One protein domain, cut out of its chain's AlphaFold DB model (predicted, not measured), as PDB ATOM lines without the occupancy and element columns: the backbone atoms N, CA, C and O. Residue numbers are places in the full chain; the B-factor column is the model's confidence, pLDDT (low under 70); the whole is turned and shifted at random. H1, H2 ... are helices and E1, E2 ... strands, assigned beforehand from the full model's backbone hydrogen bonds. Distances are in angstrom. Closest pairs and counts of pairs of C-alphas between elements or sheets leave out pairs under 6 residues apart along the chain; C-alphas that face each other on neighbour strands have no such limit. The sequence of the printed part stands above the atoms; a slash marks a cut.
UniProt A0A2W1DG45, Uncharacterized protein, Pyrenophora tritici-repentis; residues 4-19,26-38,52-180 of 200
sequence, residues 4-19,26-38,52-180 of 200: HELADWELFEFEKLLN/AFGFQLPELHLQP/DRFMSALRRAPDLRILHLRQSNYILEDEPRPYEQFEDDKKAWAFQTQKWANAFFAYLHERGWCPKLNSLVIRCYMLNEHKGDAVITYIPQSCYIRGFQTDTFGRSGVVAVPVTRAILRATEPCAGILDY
ATOM      1  N   HIS A   4     230.676 195.300 166.727       64.88
ATOM      2  CA  HIS A   4     229.563 194.442 166.319       64.88
ATOM      3  C   HIS A   4     229.489 193.168 167.165       64.88
ATOM      4  O   HIS A   4     228.418 192.817 167.646       64.88
ATOM      5  N   GLU A   5     230.629 192.532 167.430       69.31
ATOM      6  CA  GLU A   5     230.713 191.365 168.314       69.31
ATOM      7  C   GLU A   5     230.279 191.700 169.752       69.31
ATOM      8  O   GLU A   5     229.633 190.883 170.404       69.31
ATOM      9  N   LEU A   6     230.596 192.909 170.240       67.94
ATOM     10  CA  LEU A   6     230.129 193.390 171.545       67.94
ATOM     11  C   LEU A   6     228.607 193.553 171.569       67.94
ATOM     12  O   LEU A   6     227.966 193.035 172.477       67.94
ATOM     13  N   ALA A   7     228.036 194.207 170.554       68.75
ATOM     14  CA  ALA A   7     226.591 194.388 170.436       68.75
ATOM     15  C   ALA A   7     225.843 193.043 170.389       68.75
ATOM     16  O   ALA A   7     224.839 192.854 171.077       68.75
ATOM     17  N   ASP A   8     226.360 192.078 169.624       73.19
ATOM     18  CA  ASP A   8     225.782 190.738 169.529       73.19
ATOM     19  C   ASP A   8     225.838 189.969 170.852       73.19
ATOM     20  O   ASP A   8     224.907 189.217 171.169       73.19
ATOM     21  N   TRP A   9     226.916 190.151 171.618       75.25
ATOM     22  CA  TRP A   9     227.073 189.556 172.940       75.25
ATOM     23  C   TRP A   9     226.144 190.204 173.977       75.25
ATOM     24  O   TRP A   9     225.473 189.490 174.720       75.25
ATOM     25  N   GLU A  10     226.024 191.533 173.988       76.25
ATOM     26  CA  GLU A  10     225.098 192.257 174.872       76.25
ATOM     27  C   GLU A  10     223.641 191.842 174.620       76.25
ATOM     28  O   GLU A  10     222.888 191.589 175.565       76.25
ATOM     29  N   LEU A  11     223.247 191.691 173.349       76.88
ATOM     30  CA  LEU A  11     221.921 191.190 172.974       76.88
ATOM     31  C   LEU A  11     221.718 189.717 173.347       76.88
ATOM     32  O   LEU A  11     220.611 189.321 173.720       76.88
ATOM     33  N   PHE A  12     222.767 188.895 173.272       81.56
ATOM     34  CA  PHE A  12     222.710 187.508 173.728       81.56
ATOM     35  C   PHE A  12     222.492 187.413 175.246       81.56
ATOM     36  O   PHE A  12     221.620 186.667 175.697       81.56
ATOM     37  N   GLU A  13     223.235 188.184 176.042       82.31
ATOM     38  CA  GLU A  13     223.065 188.210 177.499       82.31
ATOM     39  C   GLU A  13     221.706 188.797 177.901       82.31
ATOM     40  O   GLU A  13     221.047 188.263 178.796       82.31
ATOM     41  N   PHE A  14     221.223 189.820 177.191       84.50
ATOM     42  CA  PHE A  14     219.863 190.340 177.343       84.50
ATOM     43  C   PHE A  14     218.808 189.244 177.180       84.50
ATOM     44  O   PHE A  14     217.983 189.005 178.065       84.50
ATOM     45  N   GLU A  15     218.862 188.539 176.053       87.06
ATOM     46  CA  GLU A  15     217.961 187.441 175.730       87.06
ATOM     47  C   GLU A  15     218.004 186.335 176.790       87.06
ATOM     48  O   GLU A  15     216.956 185.838 177.226       87.06
ATOM     49  N   LYS A  16     219.207 185.977 177.241       87.44
ATOM     50  CA  LYS A  16     219.424 184.977 178.281       87.44
ATOM     51  C   LYS A  16     218.824 185.418 179.615       87.44
ATOM     52  O   LYS A  16     218.129 184.616 180.237       87.44
ATOM     53  N   LEU A  17     219.033 186.659 180.048       86.31
ATOM     54  CA  LEU A  17     218.489 187.182 181.306       86.31
ATOM     55  C   LEU A  17     216.960 187.156 181.317       86.31
ATOM     56  O   LEU A  17     216.363 186.623 182.255       86.31
ATOM     57  N   LEU A  18     216.320 187.640 180.248       89.12
ATOM     58  CA  LEU A  18     214.859 187.601 180.145       89.12
ATOM     59  C   LEU A  18     214.316 186.167 180.170       89.12
ATOM     60  O   LEU A  18     213.254 185.923 180.734       89.12
ATOM     61  N   ASN A  19     215.058 185.207 179.612       89.19
ATOM     62  CA  ASN A  19     214.681 183.796 179.652       89.19
ATOM     63  C   ASN A  19     214.722 183.192 181.069       89.19
ATOM     64  O   ASN A  19     213.892 182.350 181.399       89.19
ATOM     65  N   ALA A  26     210.534 194.933 186.207       91.44
ATOM     66  CA  ALA A  26     211.339 196.087 185.837       91.44
ATOM     67  C   ALA A  26     212.689 195.613 185.321       91.44
ATOM     68  O   ALA A  26     213.307 194.744 185.936       91.44
ATOM     69  N   PHE A  27     213.146 196.182 184.209       89.75
ATOM     70  CA  PHE A  27     214.444 195.831 183.652       89.75
ATOM     71  C   PHE A  27     215.170 197.033 183.067       89.75
ATOM     72  O   PHE A  27     214.564 197.877 182.409       89.75
ATOM     73  N   GLY A  28     216.471 197.097 183.332       87.44
ATOM     74  CA  GLY A  28     217.367 198.137 182.855       87.44
ATOM     75  C   GLY A  28     218.349 197.524 181.875       87.44
ATOM     76  O   GLY A  28     218.947 196.495 182.183       87.44
ATOM     77  N   PHE A  29     218.511 198.135 180.706       83.06
ATOM     78  CA  PHE A  29     219.400 197.628 179.670       83.06
ATOM     79  C   PHE A  29     220.168 198.760 179.003       83.06
ATOM     80  O   PHE A  29     219.592 199.795 178.666       83.06
ATOM     81  N   GLN A  30     221.463 198.554 178.792       79.81
ATOM     82  CA  GLN A  30     222.254 199.434 177.952       79.81
ATOM     83  C   GLN A  30     222.142 198.952 176.510       79.81
ATOM     84  O   GLN A  30     222.494 197.822 176.200       79.81
ATOM     85  N   LEU A  31     221.606 199.808 175.649       74.75
ATOM     86  CA  LEU A  31     221.545 199.552 174.225       74.75
ATOM     87  C   LEU A  31     222.958 199.608 173.636       74.75
ATOM     88  O   LEU A  31     223.710 200.535 173.966       74.75
ATOM     89  N   PRO A  32     223.284 198.689 172.714       68.62
ATOM     90  CA  PRO A  32     224.482 198.809 171.907       68.62
ATOM     91  C   PRO A  32     224.525 200.153 171.163       68.62
ATOM     92  O   PRO A  32     223.493 200.772 170.881       68.62
ATOM     93  N   GLU A  33     225.730 200.594 170.810       59.34
ATOM     94  CA  GLU A  33     226.077 201.969 170.410       59.34
ATOM     95  C   GLU A  33     225.352 202.522 169.155       59.34
ATOM     96  O   GLU A  33     225.613 203.643 168.752       59.34
ATOM     97  N   LEU A  34     224.394 201.807 168.552       54.34
ATOM     98  CA  LEU A  34     223.766 202.157 167.268       54.34
ATOM     99  C   LEU A  34     222.223 202.154 167.256       54.34
ATOM    100  O   LEU A  34     221.636 202.493 166.232       54.34
ATOM    101  N   HIS A  35     221.532 201.805 168.349       58.31
ATOM    102  CA  HIS A  35     220.073 201.585 168.291       58.31
ATOM    103  C   HIS A  35     219.202 202.845 168.383       58.31
ATOM    104  O   HIS A  35     218.060 202.800 167.934       58.31
ATOM    105  N   LEU A  36     219.696 203.953 168.948       59.25
ATOM    106  CA  LEU A  36     218.945 205.218 169.049       59.25
ATOM    107  C   LEU A  36     219.691 206.428 168.483       59.25
ATOM    108  O   LEU A  36     219.232 207.553 168.670       59.25
ATOM    109  N   GLN A  37     220.838 206.240 167.822       52.75
ATOM    110  CA  GLN A  37     221.631 207.372 167.350       52.75
ATOM    111  C   GLN A  37     220.937 208.085 166.176       52.75
ATOM    112  O   GLN A  37     220.778 207.490 165.105       52.75
ATOM    113  N   PRO A  38     220.576 209.377 166.301       45.78
ATOM    114  CA  PRO A  38     220.376 210.208 165.128       45.78
ATOM    115  C   PRO A  38     221.746 210.408 164.473       45.78
ATOM    116  O   PRO A  38     222.562 211.202 164.932       45.78
ATOM    117  N   ASP A  52     215.068 193.606 165.493       80.12
ATOM    118  CA  ASP A  52     214.143 192.475 165.631       80.12
ATOM    119  C   ASP A  52     214.613 191.452 166.678       80.12
ATOM    120  O   ASP A  52     213.788 190.805 167.334       80.12
ATOM    121  N   ARG A  53     215.927 191.296 166.882       81.81
ATOM    122  CA  ARG A  53     216.478 190.374 167.883       81.81
ATOM    123  C   ARG A  53     216.223 190.909 169.290       81.81
ATOM    124  O   ARG A  53     215.706 190.177 170.134       81.81
ATOM    125  N   PHE A  54     216.476 192.196 169.514       84.62
ATOM    126  CA  PHE A  54     216.103 192.887 170.746       84.62
ATOM    127  C   PHE A  54     214.592 192.777 171.018       84.62
ATOM    128  O   PHE A  54     214.178 192.372 172.106       84.62
ATOM    129  N   MET A  55     213.749 193.051 170.019       87.88
ATOM    130  CA  MET A  55     212.293 193.004 170.200       87.88
ATOM    131  C   MET A  55     211.766 191.601 170.464       87.88
ATOM    132  O   MET A  55     210.899 191.406 171.316       87.88
ATOM    133  N   SER A  56     212.285 190.605 169.754       89.25
ATOM    134  CA  SER A  56     211.881 189.214 169.951       89.25
ATOM    135  C   SER A  56     212.350 188.641 171.283       89.25
ATOM    136  O   SER A  56     211.682 187.756 171.819       89.25
ATOM    137  N   ALA A  57     213.424 189.167 171.876       90.00
ATOM    138  CA  ALA A  57     213.838 188.780 173.218       90.00
ATOM    139  C   ALA A  57     212.811 189.179 174.290       90.00
ATOM    140  O   ALA A  57     212.554 188.389 175.203       90.00
ATOM    141  N   LEU A  58     212.145 190.330 174.129       91.94
ATOM    142  CA  LEU A  58     211.136 190.826 175.071       91.94
ATOM    143  C   LEU A  58     209.962 189.858 175.264       91.94
ATOM    144  O   LEU A  58     209.436 189.768 176.371       91.94
ATOM    145  N   ARG A  59     209.616 189.031 174.264       93.38
ATOM    146  CA  ARG A  59     208.544 188.017 174.386       93.38
ATOM    147  C   ARG A  59     208.699 187.095 175.605       93.38
ATOM    148  O   ARG A  59     207.720 186.508 176.054       93.38
ATOM    149  N   ARG A  60     209.927 186.944 176.116       92.75
ATOM    150  CA  ARG A  60     210.276 186.089 177.260       92.75
ATOM    151  C   ARG A  60     209.945 186.705 178.620       92.75
ATOM    152  O   ARG A  60     209.943 185.986 179.612       92.75
ATOM    153  N   ALA A  61     209.622 187.995 178.666       93.31
ATOM    154  CA  ALA A  61     209.270 188.716 179.884       93.31
ATOM    155  C   ALA A  61     207.814 189.225 179.818       93.31
ATOM    156  O   ALA A  61     207.570 190.427 179.677       93.31
ATOM    157  N   PRO A  62     206.811 188.328 179.897       94.00
ATOM    158  CA  PRO A  62     205.398 188.704 179.800       94.00
ATOM    159  C   PRO A  62     204.925 189.574 180.975       94.00
ATOM    160  O   PRO A  62     203.949 190.315 180.832       94.00
ATOM    161  N   ASP A  63     205.617 189.488 182.115       94.19
ATOM    162  CA  ASP A  63     205.327 190.256 183.325       94.19
ATOM    163  C   ASP A  63     206.036 191.614 183.394       94.19
ATOM    164  O   ASP A  63     205.791 192.369 184.340       94.19
ATOM    165  N   LEU A  64     206.862 191.945 182.395       94.19
ATOM    166  CA  LEU A  64     207.591 193.207 182.344       94.19
ATOM    167  C   LEU A  64     206.607 194.376 182.270       94.19
ATOM    168  O   LEU A  64     205.702 194.366 181.443       94.19
ATOM    169  N   ARG A  65     206.794 195.375 183.135       94.38
ATOM    170  CA  ARG A  65     205.955 196.578 183.267       94.38
ATOM    171  C   ARG A  65     206.691 197.850 182.891       94.38
ATOM    172  O   ARG A  65     206.099 198.722 182.255       94.38
ATOM    173  N   ILE A  66     207.975 197.919 183.235       93.06
ATOM    174  CA  ILE A  66     208.856 199.035 182.903       93.06
ATOM    175  C   ILE A  66     210.167 198.544 182.289       93.06
ATOM    176  O   ILE A  66     210.826 197.642 182.813       93.06
ATOM    177  N   LEU A  67     210.552 199.170 181.179       92.06
ATOM    178  CA  LEU A  67     211.839 198.969 180.527       92.06
ATOM    179  C   LEU A  67     212.613 200.287 180.534       92.06
ATOM    180  O   LEU A  67     212.146 201.287 179.992       92.06
ATOM    181  N   HIS A  68     213.789 200.288 181.152       89.25
ATOM    182  CA  HIS A  68     214.684 201.436 181.201       89.25
ATOM    183  C   HIS A  68     215.881 201.198 180.276       89.25
ATOM    184  O   HIS A  68     216.799 200.448 180.599       89.25
ATOM    185  N   LEU A  69     215.893 201.866 179.131       86.31
ATOM    186  CA  LEU A  69     216.950 201.793 178.135       86.31
ATOM    187  C   LEU A  69     217.958 202.922 178.324       86.31
ATOM    188  O   LEU A  69     217.593 204.080 178.536       86.31
ATOM    189  N   ARG A  70     219.237 202.580 178.218       79.50
ATOM    190  CA  ARG A  70     220.348 203.526 178.222       79.50
ATOM    191  C   ARG A  70     221.050 203.475 176.876       79.50
ATOM    192  O   ARG A  70     221.558 202.427 176.506       79.50
ATOM    193  N   GLN A  71     221.118 204.596 176.177       74.38
ATOM    194  CA  GLN A  71     222.019 204.754 175.043       74.38
ATOM    195  C   GLN A  71     223.417 205.089 175.579       74.38
ATOM    196  O   GLN A  71     223.548 205.949 176.456       74.38
ATOM    197  N   SER A  72     224.443 204.391 175.089       63.91
ATOM    198  CA  SER A  72     225.845 204.717 175.378       63.91
ATOM    199  C   SER A  72     226.226 206.105 174.846       63.91
ATOM    200  O   SER A  72     225.569 206.629 173.944       63.91
ATOM    201  N   ASN A  73     227.265 206.691 175.452       59.22
ATOM    202  CA  ASN A  73     227.670 208.091 175.310       59.22
ATOM    203  C   ASN A  73     227.628 208.596 173.866       59.22
ATOM    204  O   ASN A  73     228.237 208.018 172.967       59.22
ATOM    205  N   TYR A  74     226.964 209.729 173.669       55.34
ATOM    206  CA  TYR A  74     227.178 210.536 172.479       55.34
ATOM    207  C   TYR A  74     228.372 211.452 172.768       55.34
ATOM    208  O   TYR A  74     228.258 212.394 173.556       55.34
ATOM    209  N   ILE A  75     229.534 211.106 172.209       52.09
ATOM    210  CA  ILE A  75     230.746 211.920 172.312       52.09
ATOM    211  C   ILE A  75     230.678 212.963 171.200       52.09
ATOM    212  O   ILE A  75     230.677 212.631 170.013       52.09
ATOM    213  N   LEU A  76     230.580 214.227 171.594       52.31
ATOM    214  CA  LEU A  76     230.788 215.347 170.690       52.31
ATOM    215  C   LEU A  76     232.285 215.635 170.659       52.31
ATOM    216  O   LEU A  76     232.776 216.435 171.446       52.31
ATOM    217  N   GLU A  77     233.015 214.936 169.793       45.62
ATOM    218  CA  GLU A  77     234.431 215.234 169.580       45.62
ATOM    219  C   GLU A  77     234.567 216.599 168.870       45.62
ATOM    220  O   GLU A  77     233.924 216.861 167.850       45.62
ATOM    221  N   ASP A  78     235.417 217.453 169.445       42.09
ATOM    222  CA  ASP A  78     236.161 218.551 168.809       42.09
ATOM    223  C   ASP A  78     235.539 219.934 168.549       42.09
ATOM    224  O   ASP A  78     236.295 220.832 168.172       42.09
ATOM    225  N   GLU A  79     234.266 220.221 168.838       49.38
ATOM    226  CA  GLU A  79     233.782 221.614 168.745       49.38
ATOM    227  C   GLU A  79     232.911 222.036 169.936       49.38
ATOM    228  O   GLU A  79     231.871 221.419 170.180       49.38
ATOM    229  N   PRO A  80     233.283 223.107 170.678       49.59
ATOM    230  CA  PRO A  80     232.409 223.683 171.689       49.59
ATOM    231  C   PRO A  80     231.138 224.178 170.999       49.59
ATOM    232  O   PRO A  80     231.127 225.228 170.355       49.59
ATOM    233  N   ARG A  81     230.060 223.406 171.113       54.31
ATOM    234  CA  ARG A  81     228.766 223.806 170.570       54.31
ATOM    235  C   ARG A  81     228.167 224.902 171.453       54.31
ATOM    236  O   ARG A  81     228.079 224.711 172.668       54.31
ATOM    237  N   PRO A  82     227.736 226.039 170.882       53.66
ATOM    238  CA  PRO A  82     226.954 227.031 171.607       53.66
ATOM    239  C   PRO A  82     225.727 226.389 172.268       53.66
ATOM    240  O   PRO A  82     225.121 225.477 171.706       53.66
ATOM    241  N   TYR A  83     225.313 226.905 173.428       52.19
ATOM    242  CA  TYR A  83     224.124 226.446 174.167       52.19
ATOM    243  C   TYR A  83     222.849 226.367 173.299       52.19
ATOM    244  O   TYR A  83     221.982 225.525 173.511       52.19
ATOM    245  N   GLU A  84     222.738 227.213 172.277       54.62
ATOM    246  CA  GLU A  84     221.620 227.220 171.326       54.62
ATOM    247  C   GLU A  84     221.525 225.917 170.514       54.62
ATOM    248  O   GLU A  84     220.430 225.391 170.325       54.62
ATOM    249  N   GLN A  85     222.662 225.334 170.116       61.31
ATOM    250  CA  GLN A  85     222.693 224.036 169.428       61.31
ATOM    251  C   GLN A  85     222.279 222.893 170.363       61.31
ATOM    252  O   GLN A  85     221.689 221.915 169.915       61.31
ATOM    253  N   PHE A  86     222.505 223.037 171.672       62.84
ATOM    254  CA  PHE A  86     222.076 222.057 172.670       62.84
ATOM    255  C   PHE A  86     220.549 222.007 172.836       62.84
ATOM    256  O   PHE A  86     219.984 220.926 173.005       62.84
ATOM    257  N   GLU A  87     219.851 223.143 172.751       67.88
ATOM    258  CA  GLU A  87     218.380 223.158 172.753       67.88
ATOM    259  C   GLU A  87     217.789 222.508 171.495       67.88
ATOM    260  O   GLU A  87     216.774 221.806 171.570       67.88
ATOM    261  N   ASP A  88     218.432 222.678 170.343       70.19
ATOM    262  CA  ASP A  88     218.016 222.000 169.117       70.19
ATOM    263  C   ASP A  88     218.330 220.498 169.152       70.19
ATOM    264  O   ASP A  88     217.478 219.693 168.767       70.19
ATOM    265  N   ASP A  89     219.467 220.099 169.728       69.56
ATOM    266  CA  ASP A  89     219.810 218.695 169.975       69.56
ATOM    267  C   ASP A  89     218.804 218.036 170.941       69.56
ATOM    268  O   ASP A  89     218.370 216.905 170.707       69.56
ATOM    269  N   LYS A  90     218.325 218.746 171.976       71.31
ATOM    270  CA  LYS A  90     217.240 218.261 172.857       71.31
ATOM    271  C   LYS A  90     215.926 218.055 172.111       71.31
ATOM    272  O   LYS A  90     215.251 217.049 172.336       71.31
ATOM    273  N   LYS A  91     215.530 218.994 171.248       76.81
ATOM    274  CA  LYS A  91     214.304 218.863 170.440       76.81
ATOM    275  C   LYS A  91     214.421 217.698 169.464       76.81
ATOM    276  O   LYS A  91     213.484 216.909 169.343       76.81
ATOM    277  N   ALA A  92     215.570 217.573 168.800       74.69
ATOM    278  CA  ALA A  92     215.867 216.463 167.908       74.69
ATOM    279  C   ALA A  92     215.802 215.134 168.669       74.69
ATOM    280  O   ALA A  92     215.098 214.223 168.237       74.69
ATOM    281  N   TRP A  93     216.436 215.050 169.839       76.06
ATOM    282  CA  TRP A  93     216.362 213.893 170.727       76.06
ATOM    283  C   TRP A  93     214.918 213.539 171.088       76.06
ATOM    284  O   TRP A  93     214.485 212.422 170.816       76.06
ATOM    285  N   ALA A  94     214.146 214.494 171.615       80.81
ATOM    286  CA  ALA A  94     212.759 214.270 172.018       80.81
ATOM    287  C   ALA A  94     211.886 213.771 170.854       80.81
ATOM    288  O   ALA A  94     211.098 212.836 171.022       80.81
ATOM    289  N   PHE A  95     212.047 214.358 169.663       82.75
ATOM    290  CA  PHE A  95     211.345 213.930 168.454       82.75
ATOM    291  C   PHE A  95     211.716 212.496 168.052       82.75
ATOM    292  O   PHE A  95     210.842 211.675 167.757       82.75
ATOM    293  N   GLN A  96     213.008 212.173 168.067       79.19
ATOM    294  CA  GLN A  96     213.512 210.861 167.674       79.19
ATOM    295  C   GLN A  96     213.101 209.766 168.660       79.19
ATOM    296  O   GLN A  96     212.583 208.726 168.241       79.19
ATOM    297  N   THR A  97     213.239 210.008 169.963       83.81
ATOM    298  CA  THR A  97     212.824 209.042 170.984       83.81
ATOM    299  C   THR A  97     211.316 208.837 170.989       83.81
ATOM    300  O   THR A  97     210.868 207.710 171.176       83.81
ATOM    301  N   GLN A  98     210.520 209.871 170.695       89.44
ATOM    302  CA  GLN A  98     209.067 209.747 170.548       89.44
ATOM    303  C   GLN A  98     208.692 208.859 169.354       89.44
ATOM    304  O   GLN A  98     207.838 207.977 169.474       89.44
ATOM    305  N   LYS A  99     209.330 209.072 168.196       86.25
ATOM    306  CA  LYS A  99     209.105 208.253 166.998       86.25
ATOM    307  C   LYS A  99     209.487 206.794 167.247       86.25
ATOM    308  O   LYS A  99     208.726 205.898 166.883       86.25
ATOM    309  N   TRP A 100     210.626 206.563 167.896       86.62
ATOM    310  CA  TRP A 100     211.066 205.220 168.254       86.62
ATOM    311  C   TRP A 100     210.130 204.554 169.264       86.62
ATOM    312  O   TRP A 100     209.714 203.423 169.042       86.62
ATOM    313  N   ALA A 101     209.725 205.260 170.324       91.69
ATOM    314  CA  ALA A 101     208.817 204.735 171.342       91.69
ATOM    315  C   ALA A 101     207.448 204.350 170.755       91.69
ATOM    316  O   ALA A 101     206.889 203.312 171.114       91.69
ATOM    317  N   ASN A 102     206.929 205.140 169.806       91.75
ATOM    318  CA  ASN A 102     205.724 204.785 169.052       91.75
ATOM    319  C   ASN A 102     205.911 203.469 168.284       91.75
ATOM    320  O   ASN A 102     205.090 202.563 168.414       91.75
ATOM    321  N   ALA A 103     207.001 203.343 167.519       88.31
ATOM    322  CA  ALA A 103     207.301 202.129 166.758       88.31
ATOM    323  C   ALA A 103     207.497 200.908 167.674       88.31
ATOM    324  O   ALA A 103     206.977 199.832 167.390       88.31
ATOM    325  N   PHE A 104     208.188 201.091 168.799       91.62
ATOM    326  CA  PHE A 104     208.419 200.072 169.814       91.62
ATOM    327  C   PHE A 104     207.103 199.510 170.371       91.62
ATOM    328  O   PHE A 104     206.876 198.299 170.332       91.62
ATOM    329  N   PHE A 105     206.203 200.373 170.854       93.94
ATOM    330  CA  PHE A 105     204.940 199.902 171.420       93.94
ATOM    331  C   PHE A 105     203.989 199.334 170.362       93.94
ATOM    332  O   PHE A 105     203.297 198.356 170.652       93.94
ATOM    333  N   ALA A 106     203.965 199.900 169.151       91.06
ATOM    334  CA  ALA A 106     203.192 199.350 168.038       91.06
ATOM    335  C   ALA A 106     203.652 197.924 167.700       91.06
ATOM    336  O   ALA A 106     202.835 197.004 167.677       91.06
ATOM    337  N   TYR A 107     204.965 197.712 167.569       90.19
ATOM    338  CA  TYR A 107     205.550 196.406 167.263       90.19
ATOM    339  C   TYR A 107     205.163 195.336 168.294       90.19
ATOM    340  O   TYR A 107     204.769 194.224 167.924       90.19
ATOM    341  N   LEU A 108     205.258 195.662 169.590       92.94
ATOM    342  CA  LEU A 108     204.870 194.748 170.671       92.94
ATOM    343  C   LEU A 108     203.362 194.489 170.685       92.94
ATOM    344  O   LEU A 108     202.936 193.356 170.910       92.94
ATOM    345  N   HIS A 109     202.554 195.522 170.433       93.44
ATOM    346  CA  HIS A 109     201.101 195.402 170.399       93.44
ATOM    347  C   HIS A 109     200.620 194.469 169.293       93.44
ATOM    348  O   HIS A 109     199.866 193.544 169.583       93.44
ATOM    349  N   GLU A 110     201.096 194.673 168.064       91.62
ATOM    350  CA  GLU A 110     200.729 193.869 166.891       91.62
ATOM    351  C   GLU A 110     201.017 192.375 167.089       91.62
ATOM    352  O   GLU A 110     200.312 191.524 166.553       91.62
ATOM    353  N   ARG A 111     202.041 192.048 167.884       93.12
ATOM    354  CA  ARG A 111     202.471 190.669 168.161       93.12
ATOM    355  C   ARG A 111     201.924 190.103 169.472       93.12
ATOM    356  O   ARG A 111     202.183 188.943 169.784       93.12
ATOM    357  N   GLY A 112     201.199 190.902 170.260       93.50
ATOM    358  CA  GLY A 112     200.712 190.502 171.581       93.50
ATOM    359  C   GLY A 112     201.828 190.219 172.596       93.50
ATOM    360  O   GLY A 112     201.629 189.449 173.535       93.50
ATOM    361  N   TRP A 113     203.015 190.799 172.409       93.94
ATOM    362  CA  TRP A 113     204.163 190.597 173.296       93.94
ATOM    363  C   TRP A 113     204.171 191.619 174.434       93.94
ATOM    364  O   TRP A 113     203.696 192.743 174.271       93.94
ATOM    365  N   CYS A 114     204.705 191.214 175.593       93.44
ATOM    366  CA  CYS A 114     204.788 192.036 176.809       93.44
ATOM    367  C   CYS A 114     203.490 192.807 177.114       93.44
ATOM    368  O   CYS A 114     203.492 194.039 177.157       93.44
ATOM    369  N   PRO A 115     202.355 192.119 177.329       94.00
ATOM    370  CA  PRO A 115     201.061 192.781 177.497       94.00
ATOM    371  C   PRO A 115     201.012 193.718 178.712       94.00
ATOM    372  O   PRO A 115     200.216 194.651 178.721       94.00
ATOM    373  N   LYS A 116     201.864 193.486 179.722       94.94
ATOM    374  CA  LYS A 116     201.956 194.319 180.928       94.94
ATOM    375  C   LYS A 116     202.942 195.479 180.800       94.94
ATOM    376  O   LYS A 116     202.958 196.319 181.698       94.94
ATOM    377  N   LEU A 117     203.727 195.545 179.718       95.06
ATOM    378  CA  LEU A 117     204.713 196.603 179.520       95.06
ATOM    379  C   LEU A 117     203.974 197.886 179.178       95.06
ATOM    380  O   LEU A 117     203.420 198.037 178.084       95.06
ATOM    381  N   ASN A 118     203.961 198.785 180.151       95.00
ATOM    382  CA  ASN A 118     203.242 200.041 180.085       95.00
ATOM    383  C   ASN A 118     204.190 201.234 180.071       95.00
ATOM    384  O   ASN A 118     203.807 202.284 179.579       95.00
ATOM    385  N   SER A 119     205.425 201.072 180.545       95.44
ATOM    386  CA  SER A 119     206.360 202.179 180.694       95.44
ATOM    387  C   SER A 119     207.695 201.914 180.011       95.44
ATOM    388  O   SER A 119     208.295 200.848 180.147       95.44
ATOM    389  N   LEU A 120     208.169 202.921 179.288       94.00
ATOM    390  CA  LEU A 120     209.450 202.925 178.601       94.00
ATOM    391  C   LEU A 120     210.207 204.187 178.998       94.00
ATOM    392  O   LEU A 120     209.697 205.300 178.867       94.00
ATOM    393  N   VAL A 121     211.438 204.010 179.454       91.00
ATOM    394  CA  VAL A 121     212.348 205.111 179.754       91.00
ATOM    395  C   VAL A 121     213.556 204.992 178.858       91.00
ATOM    396  O   VAL A 121     214.114 203.912 178.711       91.00
ATOM    397  N   ILE A 122     213.950 206.106 178.261       87.50
ATOM    398  CA  ILE A 122     215.133 206.202 177.423       87.50
ATOM    399  C   ILE A 122     216.019 207.295 178.003       87.50
ATOM    400  O   ILE A 122     215.631 208.462 178.073       87.50
ATOM    401  N   ARG A 123     217.222 206.912 178.416       79.81
ATOM    402  CA  ARG A 123     218.255 207.821 178.912       79.81
ATOM    403  C   ARG A 123     219.425 207.846 177.939       79.81
ATOM    404  O   ARG A 123     219.840 206.800 177.446       79.81
ATOM    405  N   CYS A 124     219.976 209.030 177.708       74.00
ATOM    406  CA  CYS A 124     221.222 209.230 176.981       74.00
ATOM    407  C   CYS A 124     222.106 210.197 177.766       74.00
ATOM    408  O   CYS A 124     221.603 211.073 178.474       74.00
ATOM    409  N   TYR A 125     223.414 210.019 177.646       65.00
ATOM    410  CA  TYR A 125     224.422 210.885 178.238       65.00
ATOM    411  C   TYR A 125     225.200 211.526 177.090       65.00
ATOM    412  O   TYR A 125     225.619 210.826 176.164       65.00
ATOM    413  N   MET A 126     225.377 212.847 177.138       61.38
ATOM    414  CA  MET A 126     226.310 213.529 176.246       61.38
ATOM    415  C   MET A 126     227.586 213.832 177.008       61.38
ATOM    416  O   MET A 126     227.559 214.466 178.063       61.38
ATOM    417  N   LEU A 127     228.702 213.376 176.456       58.50
ATOM    418  CA  LEU A 127     230.020 213.758 176.924       58.50
ATOM    419  C   LEU A 127     230.503 214.886 176.015       58.50
ATOM    420  O   LEU A 127     230.678 214.679 174.813       58.50
ATOM    421  N   ASN A 128     230.641 216.083 176.578       55.34
ATOM    422  CA  ASN A 128     231.224 217.219 175.884       55.34
ATOM    423  C   ASN A 128     232.672 217.351 176.356       55.34
ATOM    424  O   ASN A 128     232.923 217.841 177.456       55.34
ATOM    425  N   GLU A 129     233.618 216.849 175.570       53.12
ATOM    426  CA  GLU A 129     235.041 216.982 175.880       53.12
ATOM    427  C   GLU A 129     235.570 218.262 175.234       53.12
ATOM    428  O   GLU A 129     235.653 218.371 174.012       53.12
ATOM    429  N   HIS A 130     235.931 219.254 176.050       54.75
ATOM    430  CA  HIS A 130     236.548 220.481 175.565       54.75
ATOM    431  C   HIS A 130     237.966 220.619 176.115       54.75
ATOM    432  O   HIS A 130     238.159 220.828 177.306       54.75
ATOM    433  N   LYS A 131     238.976 220.549 175.236       49.16
ATOM    434  CA  LYS A 131     240.392 220.838 175.561       49.16
ATOM    435  C   LYS A 131     240.951 220.070 176.775       49.16
ATOM    436  O   LYS A 131     241.802 220.593 177.488       49.16
ATOM    437  N   GLY A 132     240.511 218.831 176.985       54.09
ATOM    438  CA  GLY A 132     240.948 217.991 178.107       54.09
ATOM    439  C   GLY A 132     240.060 218.067 179.354       54.09
ATOM    440  O   GLY A 132     240.222 217.227 180.234       54.09
ATOM    441  N   ASP A 133     239.088 218.985 179.395       53.19
ATOM    442  CA  ASP A 133     238.037 219.019 180.411       53.19
ATOM    443  C   ASP A 133     236.772 218.345 179.861       53.19
ATOM    444  O   ASP A 133     236.141 218.813 178.908       53.19
ATOM    445  N   ALA A 134     236.397 217.213 180.455       55.22
ATOM    446  CA  ALA A 134     235.170 216.504 180.117       55.22
ATOM    447  C   ALA A 134     233.991 217.088 180.910       55.22
ATOM    448  O   ALA A 134     233.845 216.839 182.107       55.22
ATOM    449  N   VAL A 135     233.121 217.846 180.243       57.38
ATOM    450  CA  VAL A 135     231.849 218.304 180.813       57.38
ATOM    451  C   VAL A 135     230.759 217.312 180.427       57.38
ATOM    452  O   VAL A 135     230.282 217.264 179.290       57.38
ATOM    453  N   ILE A 136     230.329 216.511 181.397       58.28
ATOM    454  CA  ILE A 136     229.197 215.603 181.211       58.28
ATOM    455  C   ILE A 136     227.919 216.437 181.193       58.28
ATOM    456  O   ILE A 136     227.532 217.042 182.190       58.28
ATOM    457  N   THR A 137     227.247 216.455 180.046       59.22
ATOM    458  CA  THR A 137     225.947 217.101 179.898       59.22
ATOM    459  C   THR A 137     224.859 216.036 179.854       59.22
ATOM    460  O   THR A 137     224.738 215.253 178.910       59.22
ATOM    461  N   TYR A 138     224.036 216.002 180.896       60.44
ATOM    462  CA  TYR A 138     222.930 215.057 180.976       60.44
ATOM    463  C   TYR A 138     221.787 215.488 180.052       60.44
ATOM    464  O   TYR A 138     221.194 216.554 180.239       60.44
ATOM    465  N   ILE A 139     221.436 214.638 179.080       63.06
ATOM    466  CA  ILE A 139     220.150 214.767 178.393       63.06
ATOM    467  C   ILE A 139     219.062 214.271 179.358       63.06
ATOM    468  O   ILE A 139     219.210 213.194 179.948       63.06
ATOM    469  N   PRO A 140     217.959 215.021 179.531       66.44
ATOM    470  CA  PRO A 140     216.824 214.570 180.326       66.44
ATOM    471  C   PRO A 140     216.321 213.185 179.891       66.44
ATOM    472  O   PRO A 140     216.248 212.875 178.704       66.44
ATOM    473  N   GLN A 141     215.930 212.358 180.863       79.50
ATOM    474  CA  GLN A 141     215.286 211.069 180.599       79.50
ATOM    475  C   GLN A 141     213.979 211.273 179.818       79.50
ATOM    476  O   GLN A 141     213.057 211.932 180.305       79.50
ATOM    477  N   SER A 142     213.867 210.647 178.647       88.12
ATOM    478  CA  SER A 142     212.616 210.582 177.891       88.12
ATOM    479  C   SER A 142     211.755 209.456 178.460       88.12
ATOM    480  O   SER A 142     212.135 208.287 178.409       88.12
ATOM    481  N   CYS A 143     210.606 209.809 179.031       92.25
ATOM    482  CA  CYS A 143     209.705 208.880 179.706       92.25
ATOM    483  C   CYS A 143     208.395 208.754 178.925       92.25
ATOM    484  O   CYS A 143     207.781 209.763 178.580       92.25
ATOM    485  N   TYR A 144     207.951 207.522 178.687       95.31
ATOM    486  CA  TYR A 144     206.755 207.228 177.908       95.31
ATOM    487  C   TYR A 144     205.872 206.204 178.608       95.31
ATOM    488  O   TYR A 144     206.378 205.207 179.125       95.31
ATOM    489  N   ILE A 145     204.558 206.418 178.543       95.75
ATOM    490  CA  ILE A 145     203.559 205.393 178.858       95.75
ATOM    491  C   ILE A 145     202.885 204.893 177.583       95.75
ATOM    492  O   ILE A 145     202.715 205.639 176.617       95.75
ATOM    493  N   ARG A 146     202.469 203.633 177.581       95.69
ATOM    494  CA  ARG A 146     201.681 203.046 176.506       95.69
ATOM    495  C   ARG A 146     200.259 203.598 176.571       95.69
ATOM    496  O   ARG A 146     199.537 203.384 177.536       95.69
ATOM    497  N   GLY A 147     199.850 204.289 175.518       94.56
ATOM    498  CA  GLY A 147     198.497 204.793 175.333       94.56
ATOM    499  C   GLY A 147     197.830 204.205 174.097       94.56
ATOM    500  O   GLY A 147     198.443 203.480 173.311       94.56
ATOM    501  N   PHE A 148     196.564 204.567 173.917       94.38
ATOM    502  CA  PHE A 148     195.803 204.309 172.702       94.38
ATOM    503  C   PHE A 148     195.265 205.632 172.177       94.38
ATOM    504  O   PHE A 148     194.741 206.442 172.943       94.38
ATOM    505  N   GLN A 149     195.386 205.842 170.874       92.88
ATOM    506  CA  GLN A 149     194.814 206.988 170.190       92.88
ATOM    507  C   GLN A 149     193.871 206.488 169.105       92.88
ATOM    508  O   GLN A 149     194.216 205.588 168.342       92.88
ATOM    509  N   THR A 150     192.685 207.083 169.042       92.38
ATOM    510  CA  THR A 150     191.707 206.812 167.990       92.38
ATOM    511  C   THR A 150     191.728 207.958 166.991       92.38
ATOM    512  O   THR A 150     191.665 209.124 167.385       92.38
ATOM    513  N   ASP A 151     191.860 207.639 165.708       89.25
ATOM    514  CA  ASP A 151     191.821 208.633 164.642       89.25
ATOM    515  C   ASP A 151     190.384 209.037 164.268       89.25
ATOM    516  O   ASP A 151     189.397 208.482 164.757       89.25
ATOM    517  N   THR A 152     190.253 210.014 163.369       90.69
ATOM    518  CA  THR A 152     188.950 210.521 162.902       90.69
ATOM    519  C   THR A 152     188.124 209.489 162.129       90.69
ATOM    520  O   THR A 152     186.932 209.698 161.932       90.69
ATOM    521  N   PHE A 153     188.735 208.387 161.689       92.62
ATOM    522  CA  PHE A 153     188.063 207.271 161.020       92.62
ATOM    523  C   PHE A 153     187.696 206.143 161.998       92.62
ATOM    524  O   PHE A 153     187.255 205.079 161.567       92.62
ATOM    525  N   GLY A 154     187.874 206.353 163.308       87.50
ATOM    526  CA  GLY A 154     187.561 205.372 164.343       87.50
ATOM    527  C   GLY A 154     188.598 204.256 164.486       87.50
ATOM    528  O   GLY A 154     188.351 203.287 165.202       87.50
ATOM    529  N   ARG A 155     189.762 204.361 163.835       87.06
ATOM    530  CA  ARG A 155     190.843 203.376 163.963       87.06
ATOM    531  C   ARG A 155     191.640 203.686 165.222       87.06
ATOM    532  O   ARG A 155     192.122 204.805 165.378       87.06
ATOM    533  N   SER A 156     191.783 202.705 166.108       89.56
ATOM    534  CA  SER A 156     192.601 202.837 167.314       89.56
ATOM    535  C   SER A 156     193.986 202.237 167.092       89.56
ATOM    536  O   SER A 156     194.110 201.150 166.529       89.56
ATOM    537  N   GLY A 157     195.020 202.948 167.529       89.50
ATOM    538  CA  GLY A 157     196.408 202.512 167.476       89.50
ATOM    539  C   GLY A 157     197.122 202.782 168.792       89.50
ATOM    540  O   GLY A 157     196.762 203.694 169.539       89.50
ATOM    541  N   VAL A 158     198.146 201.983 169.078       93.69
ATOM    542  CA  VAL A 158     199.002 202.203 170.243       93.69
ATOM    543  C   VAL A 158     199.959 203.357 169.973       93.69
ATOM    544  O   VAL A 158     200.558 203.443 168.903       93.69
ATOM    545  N   VAL A 159     200.119 204.223 170.969       94.19
ATOM    546  CA  VAL A 159     201.035 205.366 170.938       94.19
ATOM    547  C   VAL A 159     201.846 205.426 172.230       94.19
ATOM    548  O   VAL A 159     201.383 205.014 173.291       94.19
ATOM    549  N   ALA A 160     203.061 205.951 172.152       95.56
ATOM    550  CA  ALA A 160     203.845 206.354 173.308       95.56
ATOM    551  C   ALA A 160     203.395 207.753 173.739       95.56
ATOM    552  O   ALA A 160     203.556 208.714 172.991       95.56
ATOM    553  N   VAL A 161     202.845 207.893 174.940       95.69
ATOM    554  CA  VAL A 161     202.477 209.198 175.498       95.69
ATOM    555  C   VAL A 161     203.648 209.704 176.338       95.69
ATOM    556  O   VAL A 161     204.020 209.025 177.300       95.69
ATOM    557  N   PRO A 162     204.253 210.856 176.000       94.88
ATOM    558  CA  PRO A 162     205.336 211.415 176.792       94.88
ATOM    559  C   PRO A 162     204.799 211.854 178.154       94.88
ATOM    560  O   PRO A 162     203.764 212.514 178.252       94.88
ATOM    561  N   VAL A 163     205.513 211.493 179.213       93.62
ATOM    562  CA  VAL A 163     205.161 211.838 180.591       93.62
ATOM    563  C   VAL A 163     206.389 212.317 181.349       93.62
ATOM    564  O   VAL A 163     207.526 212.138 180.922       93.62
ATOM    565  N   THR A 164     206.172 212.921 182.511       90.44
ATOM    566  CA  THR A 164     207.273 213.247 183.419       90.44
ATOM    567  C   THR A 164     207.673 212.020 184.237       90.44
ATOM    568  O   THR A 164     206.865 211.123 184.496       90.44
ATOM    569  N   ARG A 165     208.913 212.007 184.740       87.81
ATOM    570  CA  ARG A 165     209.377 210.994 185.705       87.81
ATOM    571  C   ARG A 165     208.482 210.925 186.950       87.81
ATOM    572  O   ARG A 165     208.273 209.848 187.497       87.81
ATOM    573  N   ALA A 166     207.943 212.065 187.391       87.56
ATOM    574  CA  ALA A 166     207.032 212.129 188.530       87.56
ATOM    575  C   ALA A 166     205.725 211.363 188.265       87.56
ATOM    576  O   ALA A 166     205.274 210.625 189.137       87.56
ATOM    577  N   ILE A 167     205.167 211.478 187.053       90.44
ATOM    578  CA  ILE A 167     203.988 210.702 186.646       90.44
ATOM    579  C   ILE A 167     204.316 209.208 186.662       90.44
ATOM    580  O   ILE A 167     203.596 208.459 187.312       90.44
ATOM    581  N   LEU A 168     205.433 208.781 186.053       88.88
ATOM    582  CA  LEU A 168     205.834 207.366 186.080       88.88
ATOM    583  C   LEU A 168     205.978 206.817 187.504       88.88
ATOM    584  O   LEU A 168     205.525 205.709 187.775       88.88
ATOM    585  N   ARG A 169     206.569 207.588 188.425       88.44
ATOM    586  CA  ARG A 169     206.681 207.196 189.841       88.44
ATOM    587  C   ARG A 169     205.327 207.010 190.515       88.44
ATOM    588  O   ARG A 169     205.192 206.134 191.360       88.44
ATOM    589  N   ALA A 170     204.348 207.838 190.165       88.00
ATOM    590  CA  ALA A 170     203.009 207.742 190.725       88.00
ATOM    591  C   ALA A 170     202.209 206.566 190.139       88.00
ATOM    592  O   ALA A 170     201.347 206.021 190.825       88.00
ATOM    593  N   THR A 171     202.472 206.177 188.886       85.38
ATOM    594  CA  THR A 171     201.655 205.191 188.160       85.38
ATOM    595  C   THR A 171     202.248 203.785 188.108       85.38
ATOM    596  O   THR A 171     201.491 202.827 187.971       85.38
ATOM    597  N   GLU A 172     203.572 203.627 188.205       85.69
ATOM    598  CA  GLU A 172     204.241 202.327 188.087       85.69
ATOM    599  C   GLU A 172     204.729 201.793 189.444       85.69
ATOM    600  O   GLU A 172     205.658 202.353 190.029       85.69
ATOM    601  N   PRO A 173     204.217 200.640 189.922       82.06
ATOM    602  CA  PRO A 173     204.638 200.045 191.199       82.06
ATOM    603  C   PRO A 173     206.127 199.679 191.275       82.06
ATOM    604  O   PRO A 173     206.671 199.483 192.355       82.06
ATOM    605  N   CYS A 174     206.783 199.553 190.123       83.12
ATOM    606  CA  CYS A 174     208.183 199.158 189.992       83.12
ATOM    607  C   CYS A 174     209.080 200.312 189.503       83.12
ATOM    608  O   CYS A 174     210.179 200.089 188.995       83.12
ATOM    609  N   ALA A 175     208.639 201.559 189.712       83.94
ATOM    610  CA  ALA A 175     209.365 202.774 189.351       83.94
ATOM    611  C   ALA A 175     210.697 202.983 190.099       83.94
ATOM    612  O   ALA A 175     211.430 203.909 189.761       83.94
ATOM    613  N   GLY A 176     211.057 202.132 191.069       80.81
ATOM    614  CA  GLY A 176     212.367 202.188 191.735       80.81
ATOM    615  C   GLY A 176     213.547 202.076 190.759       80.81
ATOM    616  O   GLY A 176     214.615 202.625 191.009       80.81
ATOM    617  N   ILE A 177     213.342 201.462 189.589       80.31
ATOM    618  CA  ILE A 177     214.359 201.413 188.530       80.31
ATOM    619  C   ILE A 177     214.717 202.791 187.951       80.31
ATOM    620  O   ILE A 177     215.773 202.951 187.354       80.31
ATOM    621  N   LEU A 178     213.868 203.806 188.130       79.88
ATOM    622  CA  LEU A 178     214.155 205.173 187.688       79.88
ATOM    623  C   LEU A 178     215.288 205.817 188.495       79.88
ATOM    624  O   LEU A 178     215.864 206.806 188.046       79.88
ATOM    625  N   ASP A 179     215.555 205.291 189.691       75.00
ATOM    626  CA  ASP A 179     216.605 205.752 190.602       75.00
ATOM    627  C   ASP A 179     217.913 204.985 190.396       75.00
ATOM    628  O   ASP A 179     218.958 205.396 190.893       75.00
ATOM    629  N   TYR A 180     217.859 203.885 189.643       61.22
ATOM    630  CA  TYR A 180     219.031 203.112 189.286       61.22
ATOM    631  C   TYR A 180     219.904 203.918 188.320       61.22
ATOM    632  O   TYR A 180     219.569 204.089 187.145       61.22
TER     633      TYR A 180
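AT A GLANCE: This is residues 4 to 19, 26 to 38 and 52 to 180 of the 200 residues of an uncharacterized protein of Pyrenophora tritici-repentis (UniProt A0A2W1DG45). A long, strongly twisted sheet of six strands curls round one long helix, H3, while two short helices, H4 and H5, cover part of its opposite face. H1 and H2 pack together near the E1 edge, and the loops of the hairpins E3-E4 and E5-E6 reach to opposite ends of the longest axis. The printed part has 158 residues with five named helices and six named strands, in the order H1 E1 H2 E2 H3 E3 E4 E5 E6 H4 H5. The sheet is branched and mixed, the class is mixed helices and strands, and the whole is compact, with a radius of gyration of the C-alphas of 16.9 A and spans of 52 by 41 by 28 A.

IN THESE COORDINATES: The sheet holds E1, residues 26 to 31, E2, 66 to 76, 29.9 A long, E3, 119 to 130, 35.7 A, E4, 133 to 138, E5, 142 to 150, 23.4 A, and E6, 156 to 163, 20.4 A. E3 begins at C-alpha 119 (206.360, 202.179, 180.694). The helices are H3, residues 83 to 110, 40.8 A, H1, 4 to 19, 22.6 A, H2, 52 to 58, H4, 165 to 171, and H5, 175 to 179. H1 begins at C-alpha 4 (229.563, 194.442, 166.319) and H5 ends at C-alpha 179 (216.605, 205.752, 190.602).

HOW THE PARTS SIT: E3 has three neighbours. On one side is parallel E2, with N 69 and O 121 at 2.7 A; on the other are antiparallel E4, beside residues 125 to 130, with N 128 and O 135 at 3.0 A, and antiparallel E5, beside residues 119 to 122, with N 122 and O 142 at 2.8 A. E1 is parallel to E2, with N 29 and O 68 at 2.9 A. E5 bends by 60 degrees at residue 146 and forms a hairpin with E6, with N 147 and O 159 at 2.8 A. E2, H3 and E3 form a strand-helix-strand unit, two parallel neighbour strands with a helix between, and its crossover is right-handed. The closest C-alphas of H3 and E6, Asn 102 and Ala 160, are 4.9 A apart. H4 and H5 are on the opposite face from H3, at heights over the sheet of 9.5 A and 8.2 A, and touch at the C-alphas of Arg 169 and Ala 175, 5.2 A apart. H1 only grazes the sheet; its residues 11 to 18 touch H2, closest at the C-alphas of Glu 15 and Ala 57, 5.0 A, at a shallow tilt of 27 degrees, the same way. H1, H3 and H4 have every O i to N i+4 pair within hydrogen-bond range; H2 has 2 of 3, and H5 has 0 of 1 but 2 of 2 O i to N i+3 pairs.

THE WHOLE: The C-alphas farthest apart are those of Gly 132 and Phe 153, 56.6 A. Residues 20 to 25 and 39 to 51 are not printed, with gaps of 14.2 A and 18.8 A between the C-alphas at the cuts. Of the links that are printed whole, none is long. The mean pLDDT of the printed part is 79.1; 45 residues are under 70, among them 72 to 87 and 125 to 140.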